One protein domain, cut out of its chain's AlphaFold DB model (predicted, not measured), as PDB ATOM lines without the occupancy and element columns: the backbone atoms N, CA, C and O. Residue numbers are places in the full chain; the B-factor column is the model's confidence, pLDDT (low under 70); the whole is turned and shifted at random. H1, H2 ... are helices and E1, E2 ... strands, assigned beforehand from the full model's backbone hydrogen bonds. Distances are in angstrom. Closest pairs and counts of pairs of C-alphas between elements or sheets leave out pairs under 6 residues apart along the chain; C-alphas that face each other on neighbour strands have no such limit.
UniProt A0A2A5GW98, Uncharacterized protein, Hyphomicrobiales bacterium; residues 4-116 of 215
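AT A GLANCE: This is residues 4 to 116 of the 215 residues of an uncharacterized protein of Hyphomicrobiales bacterium (UniProt A0A2A5GW98). A strongly twisted wall of four antiparallel strands has the short helix H3 over its E1 edge, helix H4 off the sheet on the E4 side, and two low-confidence helices, H1 and H2, standing off from it at the start of the printed part. After H2, residues 24 to 30 stick out, and a long link after H4 leads back to E4. The 113 printed residues hold four named helices and four named strands in the order H1 H2 H3 E1 E2 E3 H4 E4, and the sheet's order is E1 E2 E3 E4. The class is mixed, helices and strands. The whole is compact, with a radius of gyration of the C-alphas of 14.4 A and spans of 43 by 31 by 24 A.

HOW THE PARTS SIT: H1, residues 4 to 11, and H2, residues 14 to 23, are close but not clearly touching, with the C-alphas of Leu 10 and Ile 16 closest at 7.9 A. They run the same way at a shallow tilt of 29 degrees, and neither is on the sheet. H3, residues 39 to 44, is on the sheet at a height over the sheet of 8.3 A. It lies over E1, residues 49 to 54, and runs along it at 6 degrees on the local plane; their closest C-alphas, those of Phe 43 and Lys 49, are 6.9 A apart. E1 and E2, residues 57 to 61, form a hairpin, with N 51 and O 59 within hydrogen-bond range at 2.8 A. E2 and E3, residues 67 to 73, form another, with N 60 and O 69 at 2.8 A. E1 E2 E3 is a meander, each strand the antiparallel neighbour of the one before. H4, residues 76 to 87, is not on the sheet. E4, residues 108 to 114, is the antiparallel neighbour of E3 at 154 degrees, with N 70 and O 111 at 2.9 A. In H1, H2, H3 and H4 every O i to N i+4 pair is within hydrogen-bond range.

IN THESE COORDINATES: H1 begins at C-alpha 4, (163.419, 104.407, 128.560), and measures 10.7 A; H2 measures 13.9 A. E1 measures 15.1 A, E3 19.6 A and H4 16.5 A. E4 measures 20.1 A and ends at C-alpha 114, (160.046, 86.574, 121.875).

THE WHOLE: The two C-alphas farthest apart, those of Asp 25 and Val 92, are 43.4 A apart. The printed part has no cut. The links from H2 to H3, 15 residues, and from H4 to E4, 20 residues, are long. In the latter, residues 102 to 103 pair antiparallel with residues 109 to 110 of E4. The mean pLDDT of the printed part is 78.5, and residues 4 to 37 are under 70.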
ATOM      1  N   LYS A   4     164.211 103.894 127.431       44.97
ATOM      2  CA  LYS A   4     163.419 104.407 128.560       44.97
ATOM      3  C   LYS A   4     162.793 105.762 128.218       44.97
ATOM      4  O   LYS A   4     161.620 105.965 128.501       44.97
ATOM      5  N   SER A   5     163.545 106.645 127.562       49.16
ATOM      6  CA  SER A   5     163.039 107.920 127.039       49.16
ATOM      7  C   SER A   5     161.971 107.706 125.960       49.16
ATOM      8  O   SER A   5     160.980 108.412 125.981       49.16
ATOM      9  N   TYR A   6     162.102 106.681 125.112       55.44
ATOM     10  CA  TYR A   6     161.076 106.274 124.138       55.44
ATOM     11  C   TYR A   6     159.787 105.768 124.803       55.44
ATOM     12  O   TYR A   6     158.696 106.155 124.412       55.44
ATOM     13  N   LEU A   7     159.882 104.932 125.843       53.12
ATOM     14  CA  LEU A   7     158.695 104.498 126.590       53.12
ATOM     15  C   LEU A   7     158.020 105.659 127.330       53.12
ATOM     16  O   LEU A   7     156.811 105.634 127.534       53.12
ATOM     17  N   VAL A   8     158.791 106.667 127.742       57.81
ATOM     18  CA  VAL A   8     158.267 107.921 128.298       57.81
ATOM     19  C   VAL A   8     157.618 108.771 127.204       57.81
ATOM     20  O   VAL A   8     156.522 109.280 127.417       57.81
ATOM     21  N   GLU A   9     158.233 108.858 126.026       50.81
ATOM     22  CA  GLU A   9     157.677 109.540 124.858       50.81
ATOM     23  C   GLU A   9     156.383 108.885 124.399       50.81
ATOM     24  O   GLU A   9     155.450 109.619 124.155       50.81
ATOM     25  N   LEU A  10     156.267 107.551 124.388       50.19
ATOM     26  CA  LEU A  10     155.018 106.825 124.117       50.19
ATOM     27  C   LEU A  10     153.930 107.056 125.174       50.19
ATOM     28  O   LEU A  10     152.752 106.906 124.872       50.19
ATOM     29  N   ARG A  11     154.279 107.412 126.414       52.88
ATOM     30  CA  ARG A  11     153.279 107.725 127.454       52.88
ATOM     31  C   ARG A  11     152.655 109.110 127.270       52.88
ATOM     32  O   ARG A  11     151.549 109.336 127.765       52.88
ATOM     33  N   ASN A  12     153.358 110.018 126.590       54.81
ATOM     34  CA  ASN A  12     153.002 111.431 126.450       54.81
ATOM     35  C   ASN A  12     153.322 112.052 125.065       54.81
ATOM     36  O   ASN A  12     153.734 113.214 125.025       54.81
ATOM     37  N   PRO A  13     153.145 111.373 123.916       51.28
ATOM     38  CA  PRO A  13     153.385 112.039 122.644       51.28
ATOM     39  C   PRO A  13     152.268 113.074 122.391       51.28
ATOM     40  O   PRO A  13     151.121 112.834 122.794       51.28
ATOM     41  N   PRO A  14     152.554 114.224 121.752       54.44
ATOM     42  CA  PRO A  14     151.546 115.232 121.406       54.44
ATOM     43  C   PRO A  14     150.341 114.642 120.663       54.44
ATOM     44  O   PRO A  14     149.211 115.068 120.878       54.44
ATOM     45  N   GLU A  15     150.569 113.611 119.852       48.81
ATOM     46  CA  GLU A  15     149.556 112.851 119.122       48.81
ATOM     47  C   GLU A  15     148.677 112.000 120.049       48.81
ATOM     48  O   GLU A  15     147.478 111.908 119.818       48.81
ATOM     49  N   ILE A  16     149.217 111.441 121.140       46.91
ATOM     50  CA  ILE A  16     148.411 110.754 122.165       46.91
ATOM     51  C   ILE A  16     147.729 111.740 123.092       46.91
ATOM     52  O   ILE A  16     146.670 111.413 123.601       46.91
ATOM     53  N   LYS A  17     148.294 112.927 123.333       55.81
ATOM     54  CA  LYS A  17     147.557 113.993 124.015       55.81
ATOM     55  C   LYS A  17     146.357 114.414 123.162       55.81
ATOM     56  O   LYS A  17     145.241 114.347 123.644       55.81
ATOM     57  N   LYS A  18     146.568 114.671 121.867       53.41
ATOM     58  CA  LYS A  18     145.501 114.934 120.892       53.41
ATOM     59  C   LYS A  18     144.490 113.783 120.802       53.41
ATOM     60  O   LYS A  18     143.297 114.054 120.764       53.41
ATOM     61  N   TYR A  19     144.945 112.525 120.819       46.22
ATOM     62  CA  TYR A  19     144.088 111.335 120.895       46.22
ATOM     63  C   TYR A  19     143.306 111.296 122.214       46.22
ATOM     64  O   TYR A  19     142.096 111.171 122.186       46.22
ATOM     65  N   LYS A  20     143.959 111.464 123.373       47.41
ATOM     66  CA  LYS A  20     143.322 111.524 124.702       47.41
ATOM     67  C   LYS A  20     142.246 112.604 124.748       47.41
ATOM     68  O   LYS A  20     141.159 112.308 125.220       47.41
ATOM     69  N   ASP A  21     142.528 113.782 124.200       55.12
ATOM     70  CA  ASP A  21     141.599 114.911 124.122       55.12
ATOM     71  C   ASP A  21     140.435 114.639 123.141       55.12
ATOM     72  O   ASP A  21     139.340 115.159 123.327       55.12
ATOM     73  N   THR A  22     140.635 113.793 122.119       46.31
ATOM     74  CA  THR A  22     139.564 113.338 121.206       46.31
ATOM     75  C   THR A  22     138.805 112.113 121.715       46.31
ATOM     76  O   THR A  22     137.665 111.915 121.308       46.31
ATOM     77  N   VAL A  23     139.385 111.304 122.613       40.47
ATOM     78  CA  VAL A  23     138.752 110.086 123.144       40.47
ATOM     79  C   VAL A  23     138.207 110.192 124.564       40.47
ATOM     80  O   VAL A  23     137.467 109.304 124.986       40.47
ATOM     81  N   SER A  24     138.513 111.267 125.295       42.84
ATOM     82  CA  SER A  24     137.991 111.520 126.644       42.84
ATOM     83  C   SER A  24     136.469 111.695 126.695       42.84
ATOM     84  O   SER A  24     135.889 111.564 127.769       42.84
ATOM     85  N   ASP A  25     135.820 111.920 125.549       41.62
ATOM     86  CA  ASP A  25     134.360 112.022 125.420       41.62
ATOM     87  C   ASP A  25     133.660 110.688 125.075       41.62
ATOM     88  O   ASP A  25     132.428 110.592 125.077       41.62
ATOM     89  N   PHE A  26     134.402 109.603 124.819       37.50
ATOM     90  CA  PHE A  26     133.796 108.337 124.402       37.50
ATOM     91  C   PHE A  26     133.389 107.449 125.582       37.50
ATOM     92  O   PHE A  26     134.071 106.492 125.938       37.50
ATOM     93  N   LYS A  27     132.176 107.666 126.106       38.28
ATOM     94  CA  LYS A  27     131.449 106.622 126.865       38.28
ATOM     95  C   LYS A  27     130.976 105.458 125.977       38.28
ATOM     96  O   LYS A  27     130.538 104.435 126.497       38.28
ATOM     97  N   ARG A  28     131.031 105.607 124.647       40.72
ATOM     98  CA  ARG A  28     130.560 104.632 123.649       40.72
ATOM     99  C   ARG A  28     131.193 104.885 122.277       40.72
ATOM    100  O   ARG A  28     130.529 105.450 121.422       40.72
ATOM    101  N   VAL A  29     132.424 104.455 122.019       37.72
ATOM    102  CA  VAL A  29     132.829 104.162 120.634       37.72
ATOM    103  C   VAL A  29     133.691 102.917 120.631       37.72
ATOM    104  O   VAL A  29     134.702 102.812 121.319       37.72
ATOM    105  N   ASP A  30     133.250 101.969 119.822       46.69
ATOM    106  CA  ASP A  30     134.058 100.881 119.323       46.69
ATOM    107  C   ASP A  30     135.178 101.459 118.434       46.69
ATOM    108  O   ASP A  30     135.040 101.644 117.227       46.69
ATOM    109  N   ASN A  31     136.284 101.827 119.075       47.97
ATOM    110  CA  ASN A  31     137.447 102.505 118.504       47.97
ATOM    111  C   ASN A  31     138.433 101.544 117.810       47.97
ATOM    112  O   ASN A  31     139.605 101.885 117.624       47.97
ATOM    113  N   ARG A  32     137.959 100.367 117.367       51.62
ATOM    114  CA  ARG A  32     138.735  99.367 116.600       51.62
ATOM    115  C   ARG A  32     139.489  99.956 115.401       51.62
ATOM    116  O   ARG A  32     140.516  99.407 115.006       51.62
ATOM    117  N   PHE A  33     138.986 101.046 114.821       49.53
ATOM    118  CA  PHE A  33     139.560 101.666 113.626       49.53
ATOM    119  C   PHE A  33     140.660 102.692 113.911       49.53
ATOM    120  O   PHE A  33     141.553 102.840 113.081       49.53
ATOM    121  N   ASP A  34     140.647 103.359 115.068       59.47
ATOM    122  CA  ASP A  34     141.435 104.587 115.215       59.47
ATOM    123  C   ASP A  34     142.815 104.366 115.847       59.47
ATOM    124  O   ASP A  34     143.778 105.000 115.450       59.47
ATOM    125  N   PHE A  35     143.002 103.375 116.729       64.50
ATOM    126  CA  PHE A  35     144.350 103.122 117.280       64.50
ATOM    127  C   PHE A  35     145.352 102.607 116.227       64.50
ATOM    128  O   PHE A  35     146.565 102.620 116.450       64.50
ATOM    129  N   ARG A  36     144.843 102.103 115.094       67.00
ATOM    130  CA  ARG A  36     145.659 101.693 113.947       67.00
ATOM    131  C   ARG A  36     146.097 102.890 113.101       67.00
ATOM    132  O   ARG A  36     147.061 102.749 112.355       67.00
ATOM    133  N   SER A  37     145.424 104.035 113.222       65.25
ATOM    134  CA  SER A  37     145.816 105.282 112.573       65.25
ATOM    135  C   SER A  37     146.957 105.929 113.390       65.25
ATOM    136  O   SER A  37     146.926 105.966 114.619       65.25
ATOM    137  N   GLY A  38     148.062 106.327 112.749       71.81
ATOM    138  CA  GLY A  38     149.185 107.032 113.396       71.81
ATOM    139  C   GLY A  38     150.239 106.164 114.110       71.81
ATOM    140  O   GLY A  38     151.404 106.560 114.217       71.81
ATOM    141  N   MET A  39     149.875 104.977 114.608       78.12
ATOM    142  CA  MET A  39     150.829 104.073 115.274       78.12
ATOM    143  C   MET A  39     151.906 103.515 114.329       78.12
ATOM    144  O   MET A  39     153.076 103.509 114.728       78.12
ATOM    145  N   PRO A  40     151.590 103.085 113.090       81.50
ATOM    146  CA  PRO A  40     152.608 102.660 112.135       81.50
ATOM    147  C   PRO A  40     153.641 103.752 111.843       81.50
ATOM    148  O   PRO A  40     154.836 103.468 111.879       81.50
ATOM    149  N   GLU A  41     153.212 105.000 111.631       81.00
ATOM    150  CA  GLU A  41     154.115 106.127 111.385       81.00
ATOM    151  C   GLU A  41     155.015 106.395 112.597       81.00
ATOM    152  O   GLU A  41     156.225 106.587 112.447       81.00
ATOM    153  N   LEU A  42     154.451 106.358 113.808       79.88
ATOM    154  CA  LEU A  42     155.207 106.544 115.045       79.88
ATOM    155  C   LEU A  42     156.266 105.451 115.241       79.88
ATOM    156  O   LEU A  42     157.409 105.752 115.580       79.88
ATOM    157  N   PHE A  43     155.917 104.186 115.003       85.50
ATOM    158  CA  PHE A  43     156.851 103.063 115.116       85.50
ATOM    159  C   PHE A  43     157.912 103.083 114.001       85.50
ATOM    160  O   PHE A  43     159.086 102.795 114.264       85.50
ATOM    161  N   ALA A  44     157.542 103.503 112.788       88.56
ATOM    162  CA  ALA A  44     158.451 103.611 111.651       88.56
ATOM    163  C   ALA A  44     159.593 104.612 111.893       88.56
ATOM    164  O   ALA A  44     160.733 104.315 111.525       88.56
ATOM    165  N   LYS A  45     159.341 105.729 112.600       88.06
ATOM    166  CA  LYS A  45     160.387 106.691 113.028       88.06
ATOM    167  C   LYS A  45     161.535 106.023 113.797       88.06
ATOM    168  O   LYS A  45     162.663 106.504 113.775       88.06
ATOM    169  N   TYR A  46     161.259 104.890 114.444       87.06
ATOM    170  CA  TYR A  46     162.215 104.123 115.243       87.06
ATOM    171  C   TYR A  46     162.620 102.797 114.588       87.06
ATOM    172  O   TYR A  46     163.094 101.886 115.272       87.06
ATOM    173  N   ALA A  47     162.441 102.680 113.269       94.12
ATOM    174  CA  ALA A  47     162.739 101.488 112.475       94.12
ATOM    175  C   ALA A  47     162.002 100.220 112.941       94.12
ATOM    176  O   ALA A  47     162.463  99.101 112.690       94.12
ATOM    177  N   PHE A  48     160.863 100.382 113.621       94.75
ATOM    178  CA  PHE A  48     159.936  99.284 113.832       94.75
ATOM    179  C   PHE A  48     159.028  99.125 112.612       94.75
ATOM    180  O   PHE A  48     158.587 100.111 112.025       94.75
ATOM    181  N   LYS A  49     158.744  97.879 112.237       95.25
ATOM    182  CA  LYS A  49     157.864  97.527 111.121       95.25
ATOM    183  C   LYS A  49     156.735  96.631 111.620       95.25
ATOM    184  O   LYS A  49     157.023  95.730 112.411       95.25
ATOM    185  N   PRO A  50     155.482  96.854 111.197       94.38
ATOM    186  CA  PRO A  50     154.409  95.919 111.496       94.38
ATOM    187  C   PRO A  50     154.682  94.588 110.782       94.38
ATOM    188  O   PRO A  50     155.073  94.585 109.617       94.38
ATOM    189  N   ILE A  51     154.494  93.476 111.487       94.00
ATOM    190  CA  ILE A  51     154.678  92.111 110.957       94.00
ATOM    191  C   ILE A  51     153.426  91.246 111.073       94.00
ATOM    192  O   ILE A  51     153.383  90.157 110.525       94.00
ATOM    193  N   GLY A  52     152.412  91.722 111.787       90.50
ATOM    194  CA  GLY A  52     151.151  91.018 111.951       90.50
ATOM    195  C   GLY A  52     150.125  91.917 112.616       90.50
ATOM    196  O   GLY A  52     150.469  92.860 113.338       90.50
ATOM    197  N   SER A  53     148.853  91.636 112.371       90.00
ATOM    198  CA  SER A  53     147.751  92.370 112.984       90.00
ATOM    199  C   SER A  53     146.586  91.440 113.265       90.00
ATOM    200  O   SER A  53     146.160  90.704 112.382       90.00
ATOM    201  N   GLY A  54     146.047  91.535 114.474       85.25
ATOM    202  CA  GLY A  54     144.785  90.918 114.862       85.25
ATOM    203  C   GLY A  54     143.722  91.986 115.090       85.25
ATOM    204  O   GLY A  54     143.998  93.189 115.046       85.25
ATOM    205  N   LYS A  55     142.488  91.568 115.380       82.19
ATOM    206  CA  LYS A  55     141.355  92.481 115.609       82.19
ATOM    207  C   LYS A  55     141.661  93.574 116.649       82.19
ATOM    208  O   LYS A  55     141.287  94.721 116.426       82.19
ATOM    209  N   TYR A  56     142.405  93.239 117.706       84.94
ATOM    210  CA  TYR A  56     142.695  94.137 118.835       84.94
ATOM    211  C   TYR A  56     144.182  94.440 119.041       84.94
ATOM    212  O   TYR A  56     144.552  95.007 120.069       84.94
ATOM    213  N   ALA A  57     145.054  94.057 118.102       91.06
ATOM    214  CA  ALA A  57     146.493  94.216 118.273       91.06
ATOM    215  C   ALA A  57     147.247  94.395 116.953       91.06
ATOM    216  O   ALA A  57     146.827  93.906 115.906       91.06
ATOM    217  N   VAL A  58     148.406  95.042 117.031       92.75
ATOM    218  CA  VAL A  58     149.411  95.089 115.964       92.75
ATOM    219  C   VAL A  58     150.751  94.666 116.553       92.75
ATOM    220  O   VAL A  58     151.132  95.092 117.648       92.75
ATOM    221  N   VAL A  59     151.460  93.802 115.838       94.94
ATOM    222  CA  VAL A  59     152.773  93.296 116.227       94.94
ATOM    223  C   VAL A  59     153.832  93.999 115.400       94.94
ATOM    224  O   VAL A  59     153.775  94.002 114.173       94.94
ATOM    225  N   TYR A  60     154.815  94.570 116.082       95.94
ATOM    226  CA  TYR A  60     155.924  95.287 115.483       95.94
ATOM    227  C   TYR A  60     157.235  94.571 115.760       95.94
ATOM    228  O   TYR A  60     157.504  94.138 116.884       95.94
ATOM    229  N   GLU A  61     158.104  94.529 114.762       96.25
ATOM    230  CA  GLU A  61     159.478  94.084 114.926       96.25
ATOM    231  C   GLU A  61     160.472  95.205 114.659       96.25
ATOM    232  O   GLU A  61     160.186  96.154 113.942       96.25
ATOM    233  N   ASN A  62     161.688  95.039 115.165       95.56
ATOM    234  CA  ASN A  62     162.845  95.819 114.752       95.56
ATOM    235  C   ASN A  62     164.045  94.871 114.652       95.56
ATOM    236  O   ASN A  62     164.245  94.026 115.529       95.56
ATOM    237  N   LYS A  63     164.844  94.980 113.584       94.75
ATOM    238  CA  LYS A  63     165.984  94.078 113.328       94.75
ATOM    239  C   LYS A  63     167.081  94.167 114.394       94.75
ATOM    240  O   LYS A  63     167.797  93.195 114.601       94.75
ATOM    241  N   LYS A  64     167.193  95.302 115.090       94.75
ATOM    242  CA  LYS A  64     168.170  95.512 116.168       94.75
ATOM    243  C   LYS A  64     167.828  94.729 117.438       94.75
ATOM    244  O   LYS A  64     168.711  94.484 118.257       94.75
ATOM    245  N   TYR A  65     166.559  94.371 117.636       93.94
ATOM    246  CA  TYR A  65     166.093  93.773 118.881       93.94
ATOM    247  C   TYR A  65     165.718  92.293 118.701       93.94
ATOM    248  O   TYR A  65     165.035  91.935 117.741       93.94
ATOM    249  N   PRO A  66     166.080  91.419 119.658       94.38
ATOM    250  CA  PRO A  66     165.747  89.991 119.625       94.38
ATOM    251  C   PRO A  66     164.311  89.709 120.114       94.38
ATOM    252  O   PRO A  66     164.039  88.662 120.700       94.38
ATOM    253  N   TYR A  67     163.407  90.675 119.967       95.94
ATOM    254  CA  TYR A  67     162.033  90.618 120.455       95.94
ATOM    255  C   TYR A  67     161.100  91.396 119.529       95.94
ATOM    256  O   TYR A  67     161.548  92.215 118.722       95.94
ATOM    257  N   ILE A  68     159.806  91.144 119.678       96.69
ATOM    258  CA  ILE A  68     158.721  91.921 119.070       96.69
ATOM    259  C   ILE A  68     158.000  92.741 120.135       96.69
ATOM    260  O   ILE A  68     158.097  92.461 121.333       96.69
ATOM    261  N   ILE A  69     157.275  93.759 119.691       96.31
ATOM    262  CA  ILE A  69     156.351  94.533 120.512       96.31
ATOM    263  C   ILE A  69     154.944  94.240 120.005       96.31
ATOM    264  O   ILE A  69     154.617  94.604 118.880       96.31
ATOM    265  N   LYS A  70     154.103  93.614 120.832       95.56
ATOM    266  CA  LYS A  70     152.658  93.561 120.585       95.56
ATOM    267  C   LYS A  70     152.037  94.775 121.257       95.56
ATOM    268  O   LYS A  70     152.126  94.912 122.477       95.56
ATOM    269  N   VAL A  71     151.450  95.655 120.459       92.19
ATOM    270  CA  VAL A  71     150.608  96.759 120.920       92.19
ATOM    271  C   VAL A  71     149.169  96.290 120.813       92.19
ATOM    272  O   VAL A  71     148.764  95.826 119.751       92.19
ATOM    273  N   PHE A  72     148.408  96.385 121.894       90.31
ATOM    274  CA  PHE A  72     147.055  95.848 121.962       90.31
ATOM    275  C   PHE A  72     146.131  96.776 122.747       90.31
ATOM    276  O   PHE A  72     146.576  97.542 123.608       90.31
ATOM    277  N   MET A  73     144.840  96.721 122.434       86.25
ATOM    278  CA  MET A  73     143.818  97.364 123.255       86.25
ATOM    279  C   MET A  73     143.709  96.652 124.603       86.25
ATOM    280  O   MET A  73     143.952  95.453 124.680       86.25
ATOM    281  N   LYS A  74     143.337  97.364 125.670       84.25
ATOM    282  CA  LYS A  74     143.118  96.773 126.993       84.25
ATOM    283  C   LYS A  74     142.076  95.654 126.878       84.25
ATOM    284  O   LYS A  74     140.890  95.921 126.719       84.25
ATOM    285  N   ASP A  75     142.555  94.423 126.985       84.00
ATOM    286  CA  ASP A  75     141.782  93.187 126.927       84.00
ATOM    287  C   ASP A  75     142.122  92.378 128.176       84.00
ATOM    288  O   ASP A  75     143.274  92.005 128.411       84.00
ATOM    289  N   THR A  76     141.130  92.171 129.027       83.25
ATOM    290  CA  THR A  76     141.313  91.522 130.320       83.25
ATOM    291  C   THR A  76     141.511  90.020 130.205       83.25
ATOM    292  O   THR A  76     142.322  89.471 130.955       83.25
ATOM    293  N   ALA A  77     140.904  89.371 129.210       86.00
ATOM    294  CA  ALA A  77     141.195  87.987 128.871       86.00
ATOM    295  C   ALA A  77     142.663  87.831 128.447       86.00
ATOM    296  O   ALA A  77     143.379  86.971 128.976       86.00
ATOM    297  N   TYR A  78     143.157  88.725 127.586       91.44
ATOM    298  CA  TYR A  78     144.562  88.695 127.182       91.44
ATOM    299  C   TYR A  78     145.515  89.026 128.341       91.44
ATOM    300  O   TYR A  78     146.550  88.379 128.507       91.44
ATOM    301  N   LEU A  79     145.170  89.984 129.208       91.19
ATOM    302  CA  LEU A  79     145.965  90.294 130.404       91.19
ATOM    303  C   LEU A  79     146.014  89.119 131.388       91.19
ATOM    304  O   LEU A  79     147.079  88.829 131.939       91.19
ATOM    305  N   LYS A  80     144.899  88.404 131.575       90.62
ATOM    306  CA  LYS A  80     144.841  87.175 132.375       90.62
ATOM    307  C   LYS A  80     145.784  86.115 131.814       90.62
ATOM    308  O   LYS A  80     146.548  85.511 132.571       90.62
ATOM    309  N   TYR A  81     145.788  85.938 130.492       93.69
ATOM    310  CA  TYR A  81     146.737  85.059 129.819       93.69
ATOM    311  C   TYR A  81     148.189  85.503 130.024       93.69
ATOM    312  O   TYR A  81     149.010  84.690 130.439       93.69
ATOM    313  N   LEU A  82     148.513  86.782 129.811       94.94
ATOM    314  CA  LEU A  82     149.871  87.299 129.998       94.94
ATOM    315  C   LEU A  82     150.377  87.098 131.431       94.94
ATOM    316  O   LEU A  82     151.534  86.722 131.622       94.94
ATOM    317  N   ASN A  83     149.524  87.309 132.434       93.88
ATOM    318  CA  ASN A  83     149.869  87.075 133.835       93.88
ATOM    319  C   ASN A  83     150.162  85.596 134.099       93.88
ATOM    320  O   ASN A  83     151.193  85.266 134.694       93.88
ATOM    321  N   TRP A  84     149.307  84.700 133.605       94.75
ATOM    322  CA  TRP A  84     149.530  83.265 133.738       94.75
ATOM    323  C   TRP A  84     150.791  82.808 132.992       94.75
ATOM    324  O   TRP A  84     151.636  82.129 133.576       94.75
ATOM    325  N   ALA A  85     150.980  83.232 131.741       95.94
ATOM    326  CA  ALA A  85     152.152  82.902 130.934       95.94
ATOM    327  C   ALA A  85     153.443  83.416 131.588       95.94
ATOM    328  O   ALA A  85     154.454  82.712 131.601       95.94
ATOM    329  N   LYS A  86     153.416  84.606 132.201       95.12
ATOM    330  CA  LYS A  86     154.548  85.167 132.951       95.12
ATOM    331  C   LYS A  86     154.902  84.334 134.189       95.12
ATOM    332  O   LYS A  86     156.082  84.187 134.492       95.12
ATOM    333  N   ALA A  87     153.913  83.765 134.876       95.62
ATOM    334  CA  ALA A  87     154.139  82.846 135.994       95.62
ATOM    335  C   ALA A  87     154.593  81.441 135.542       95.62
ATOM    336  O   ALA A  87     155.135  80.680 136.337       95.62
ATOM    337  N   ASN A  88     154.407  81.103 134.262       96.50
ATOM    338  CA  ASN A  88     154.695  79.787 133.688       96.50
ATOM    339  C   ASN A  88     155.769  79.846 132.590       96.50
ATOM    340  O   ASN A  88     155.741  79.059 131.651       96.50
ATOM    341  N   GLN A  89     156.753  80.746 132.701       97.00
ATOM    342  CA  GLN A  89     157.792  80.937 131.675       97.00
ATOM    343  C   GLN A  89     158.699  79.716 131.444       97.00
ATOM    344  O   GLN A  89     159.446  79.714 130.469       97.00
ATOM    345  N   SER A  90     158.660  78.679 132.288       96.50
ATOM    346  CA  SER A  90     159.330  77.398 132.020       96.50
ATOM    347  C   SER A  90     158.554  76.490 131.062       96.50
ATOM    348  O   SER A  90     159.176  75.642 130.435       96.50
ATOM    349  N   ASN A  91     157.244  76.702 130.897       96.00
ATOM    350  CA  ASN A  91     156.420  75.947 129.959       96.00
ATOM    351  C   ASN A  91     156.877  76.246 128.520       96.00
ATOM    352  O   ASN A  91     157.048  77.410 128.130       96.00
ATOM    353  N   VAL A  92     157.130  75.203 127.732       94.88
ATOM    354  CA  VAL A  92     157.619  75.368 126.354       94.88
ATOM    355  C   VAL A  92     156.545  75.901 125.401       94.88
ATOM    356  O   VAL A  92     156.886  76.562 124.427       94.88
ATOM    357  N   PHE A  93     155.261  75.723 125.705       93.88
ATOM    358  CA  PHE A  93     154.144  76.103 124.831       93.88
ATOM    359  C   PHE A  93     153.641  77.533 125.038       93.88
ATOM    360  O   PHE A  93     152.685  77.950 124.384       93.88
ATOM    361  N   VAL A  94     154.270  78.296 125.937       95.88
ATOM    362  CA  VAL A  94     153.939  79.707 126.187       95.88
ATOM    363  C   VAL A  94     155.048  80.622 125.663       95.88
ATOM    364  O   VAL A  94     156.224  80.230 125.668       95.88
ATOM    365  N   PRO A  95     154.717  81.851 125.228       97.12
ATOM    366  CA  PRO A  95     155.695  82.785 124.718       97.12
ATOM    367  C   PRO A  95     156.556  83.307 125.863       97.12
ATOM    368  O   PRO A  95     156.092  83.532 126.989       97.12
ATOM    369  N   LYS A  96     157.827  83.567 125.570       97.62
ATOM    370  CA  LYS A  96     158.703  84.257 126.504       97.62
ATOM    371  C   LYS A  96     158.340  85.738 126.551       97.62
ATOM    372  O   LYS A  96     158.428  86.445 125.545       97.62
ATOM    373  N   ILE A  97     157.961  86.213 127.733       96.69
ATOM    374  CA  ILE A  97     157.574  87.603 127.983       96.69
ATOM    375  C   ILE A  97     158.795  88.367 128.488       96.69
ATOM    376  O   ILE A  97     159.417  88.013 129.489       96.69
ATOM    377  N   ARG A  98     159.144  89.464 127.810       93.25
ATOM    378  CA  ARG A  98     160.326  90.272 128.131       93.25
ATOM    379  C   ARG A  98     159.955  91.529 128.918       93.25
ATOM    380  O   ARG A  98     159.816  92.629 128.381       93.25
ATOM    381  N   GLY A  99     159.888  91.393 130.238       90.31
ATOM    382  CA  GLY A  99     159.616  92.494 131.168       90.31
ATOM    383  C   GLY A  99     158.135  92.639 131.516       90.31
ATOM    384  O   GLY A  99     157.406  91.653 131.548       90.31
ATOM    385  N   LYS A 100     157.705  93.860 131.850       90.44
ATOM    386  CA  LYS A 100     156.319  94.157 132.244       90.44
ATOM    387  C   LYS A 100     155.488  94.624 131.045       90.44
ATOM    388  O   LYS A 100     156.040  95.178 130.093       90.44
ATOM    389  N   VAL A 101     154.173  94.436 131.132       92.38
ATOM    390  CA  VAL A 101     153.207  95.137 130.277       92.38
ATOM    391  C   VAL A 101     153.320  96.634 130.555       92.38
ATOM    392  O   VAL A 101     153.499  97.058 131.697       92.38
ATOM    393  N   ILE A 102     153.264  97.435 129.500       88.44
ATOM    394  CA  ILE A 102     153.404  98.883 129.553       88.44
ATOM    395  C   ILE A 102     152.071  99.493 129.157       88.44
ATOM    396  O   ILE A 102     151.587  99.278 128.050       88.44
ATOM    397  N   LYS A 103     151.503 100.290 130.058       85.25
ATOM    398  CA  LYS A 103     150.365 101.155 129.760       85.25
ATOM    399  C   LYS A 103     150.842 102.337 128.907       85.25
ATOM    400  O   LYS A 103     151.730 103.075 129.343       85.25
ATOM    401  N   ILE A 104     150.284 102.483 127.705       78.88
ATOM    402  CA  ILE A 104     150.529 103.617 126.799       78.88
ATOM    403  C   ILE A 104     149.443 104.677 127.041       78.88
ATOM    404  O   ILE A 104     149.745 105.833 127.332       78.88
ATOM    405  N   THR A 105     148.176 104.254 127.014       76.19
ATOM    406  CA  THR A 105     146.994 105.049 127.398       76.19
ATOM    407  C   THR A 105     146.096 104.226 128.329       76.19
ATOM    408  O   THR A 105     146.452 103.110 128.705       76.19
ATOM    409  N   ASP A 106     144.926 104.736 128.719       73.75
ATOM    410  CA  ASP A 106     143.958 103.962 129.515       73.75
ATOM    411  C   ASP A 106     143.404 102.732 128.789       73.75
ATOM    412  O   ASP A 106     143.001 101.764 129.437       73.75
ATOM    413  N   VAL A 107     143.458 102.740 127.455       76.62
ATOM    414  CA  VAL A 107     142.899 101.689 126.598       76.62
ATOM    415  C   VAL A 107     143.928 101.028 125.685       76.62
ATOM    416  O   VAL A 107     143.587 100.037 125.057       76.62
ATOM    417  N   ILE A 108     145.170 101.520 125.607       81.88
ATOM    418  CA  ILE A 108     146.246 100.934 124.792       81.88
ATOM    419  C   ILE A 108     147.410 100.495 125.678       81.88
ATOM    420  O   ILE A 108     147.918 101.254 126.510       81.88
ATOM    421  N   MET A 109     147.870  99.268 125.454       89.19
ATOM    422  CA  MET A 109     148.974  98.636 126.160       89.19
ATOM    423  C   MET A 109     149.996  98.064 125.178       89.19
ATOM    424  O   MET A 109     149.724  97.873 123.994       89.19
ATOM    425  N   ALA A 110     151.195  97.780 125.678       93.19
ATOM    426  CA  ALA A 110     152.231  97.096 124.924       93.19
ATOM    427  C   ALA A 110     152.961  96.063 125.777       93.19
ATOM    428  O   ALA A 110     153.201  96.262 126.968       93.19
ATOM    429  N   VAL A 111     153.368  94.965 125.150       95.88
ATOM    430  CA  VAL A 111     154.191  93.924 125.770       95.88
ATOM    431  C   VAL A 111     155.298  93.507 124.812       95.88
ATOM    432  O   VAL A 111     155.110  93.468 123.594       95.88
ATOM    433  N   ARG A 112     156.479  93.210 125.360       96.62
ATOM    434  CA  ARG A 112     157.586  92.644 124.585       96.62
ATOM    435  C   ARG A 112     157.541  91.128 124.677       96.62
ATOM    436  O   ARG A 112     157.521  90.593 125.786       96.62
ATOM    437  N   LEU A 113     157.590  90.459 123.534       97.69
ATOM    438  CA  LEU A 113     157.538  88.999 123.426       97.69
ATOM    439  C   LEU A 113     158.741  88.492 122.624       97.69
ATOM    440  O   LEU A 113     159.357  89.248 121.868       97.69
ATOM    441  N   GLU A 114     159.112  87.226 122.799       97.25
ATOM    442  CA  GLU A 114     160.046  86.574 121.875       97.25
ATOM    443  C   GLU A 114     159.546  86.624 120.425       97.25
ATOM    444  O   GLU A 114     158.346  86.723 120.172       97.25
ATOM    445  N   LYS A 115     160.483  86.569 119.473       96.12
ATOM    446  CA  LYS A 115     160.136  86.421 118.061       96.12
ATOM    447  C   LYS A 115     159.738  84.972 117.792       96.12
ATOM    448  O   LYS A 115     160.471  84.064 118.180       96.12
ATOM    449  N   LEU A 116     158.612  84.799 117.118       95.31
ATOM    450  CA  LEU A 116     158.079  83.522 116.659       95.31
ATOM    451  C   LEU A 116     157.795  83.640 115.160       95.31
ATOM    452  O   LEU A 116     157.675  84.751 114.641       95.31
TER     453      LEU A 116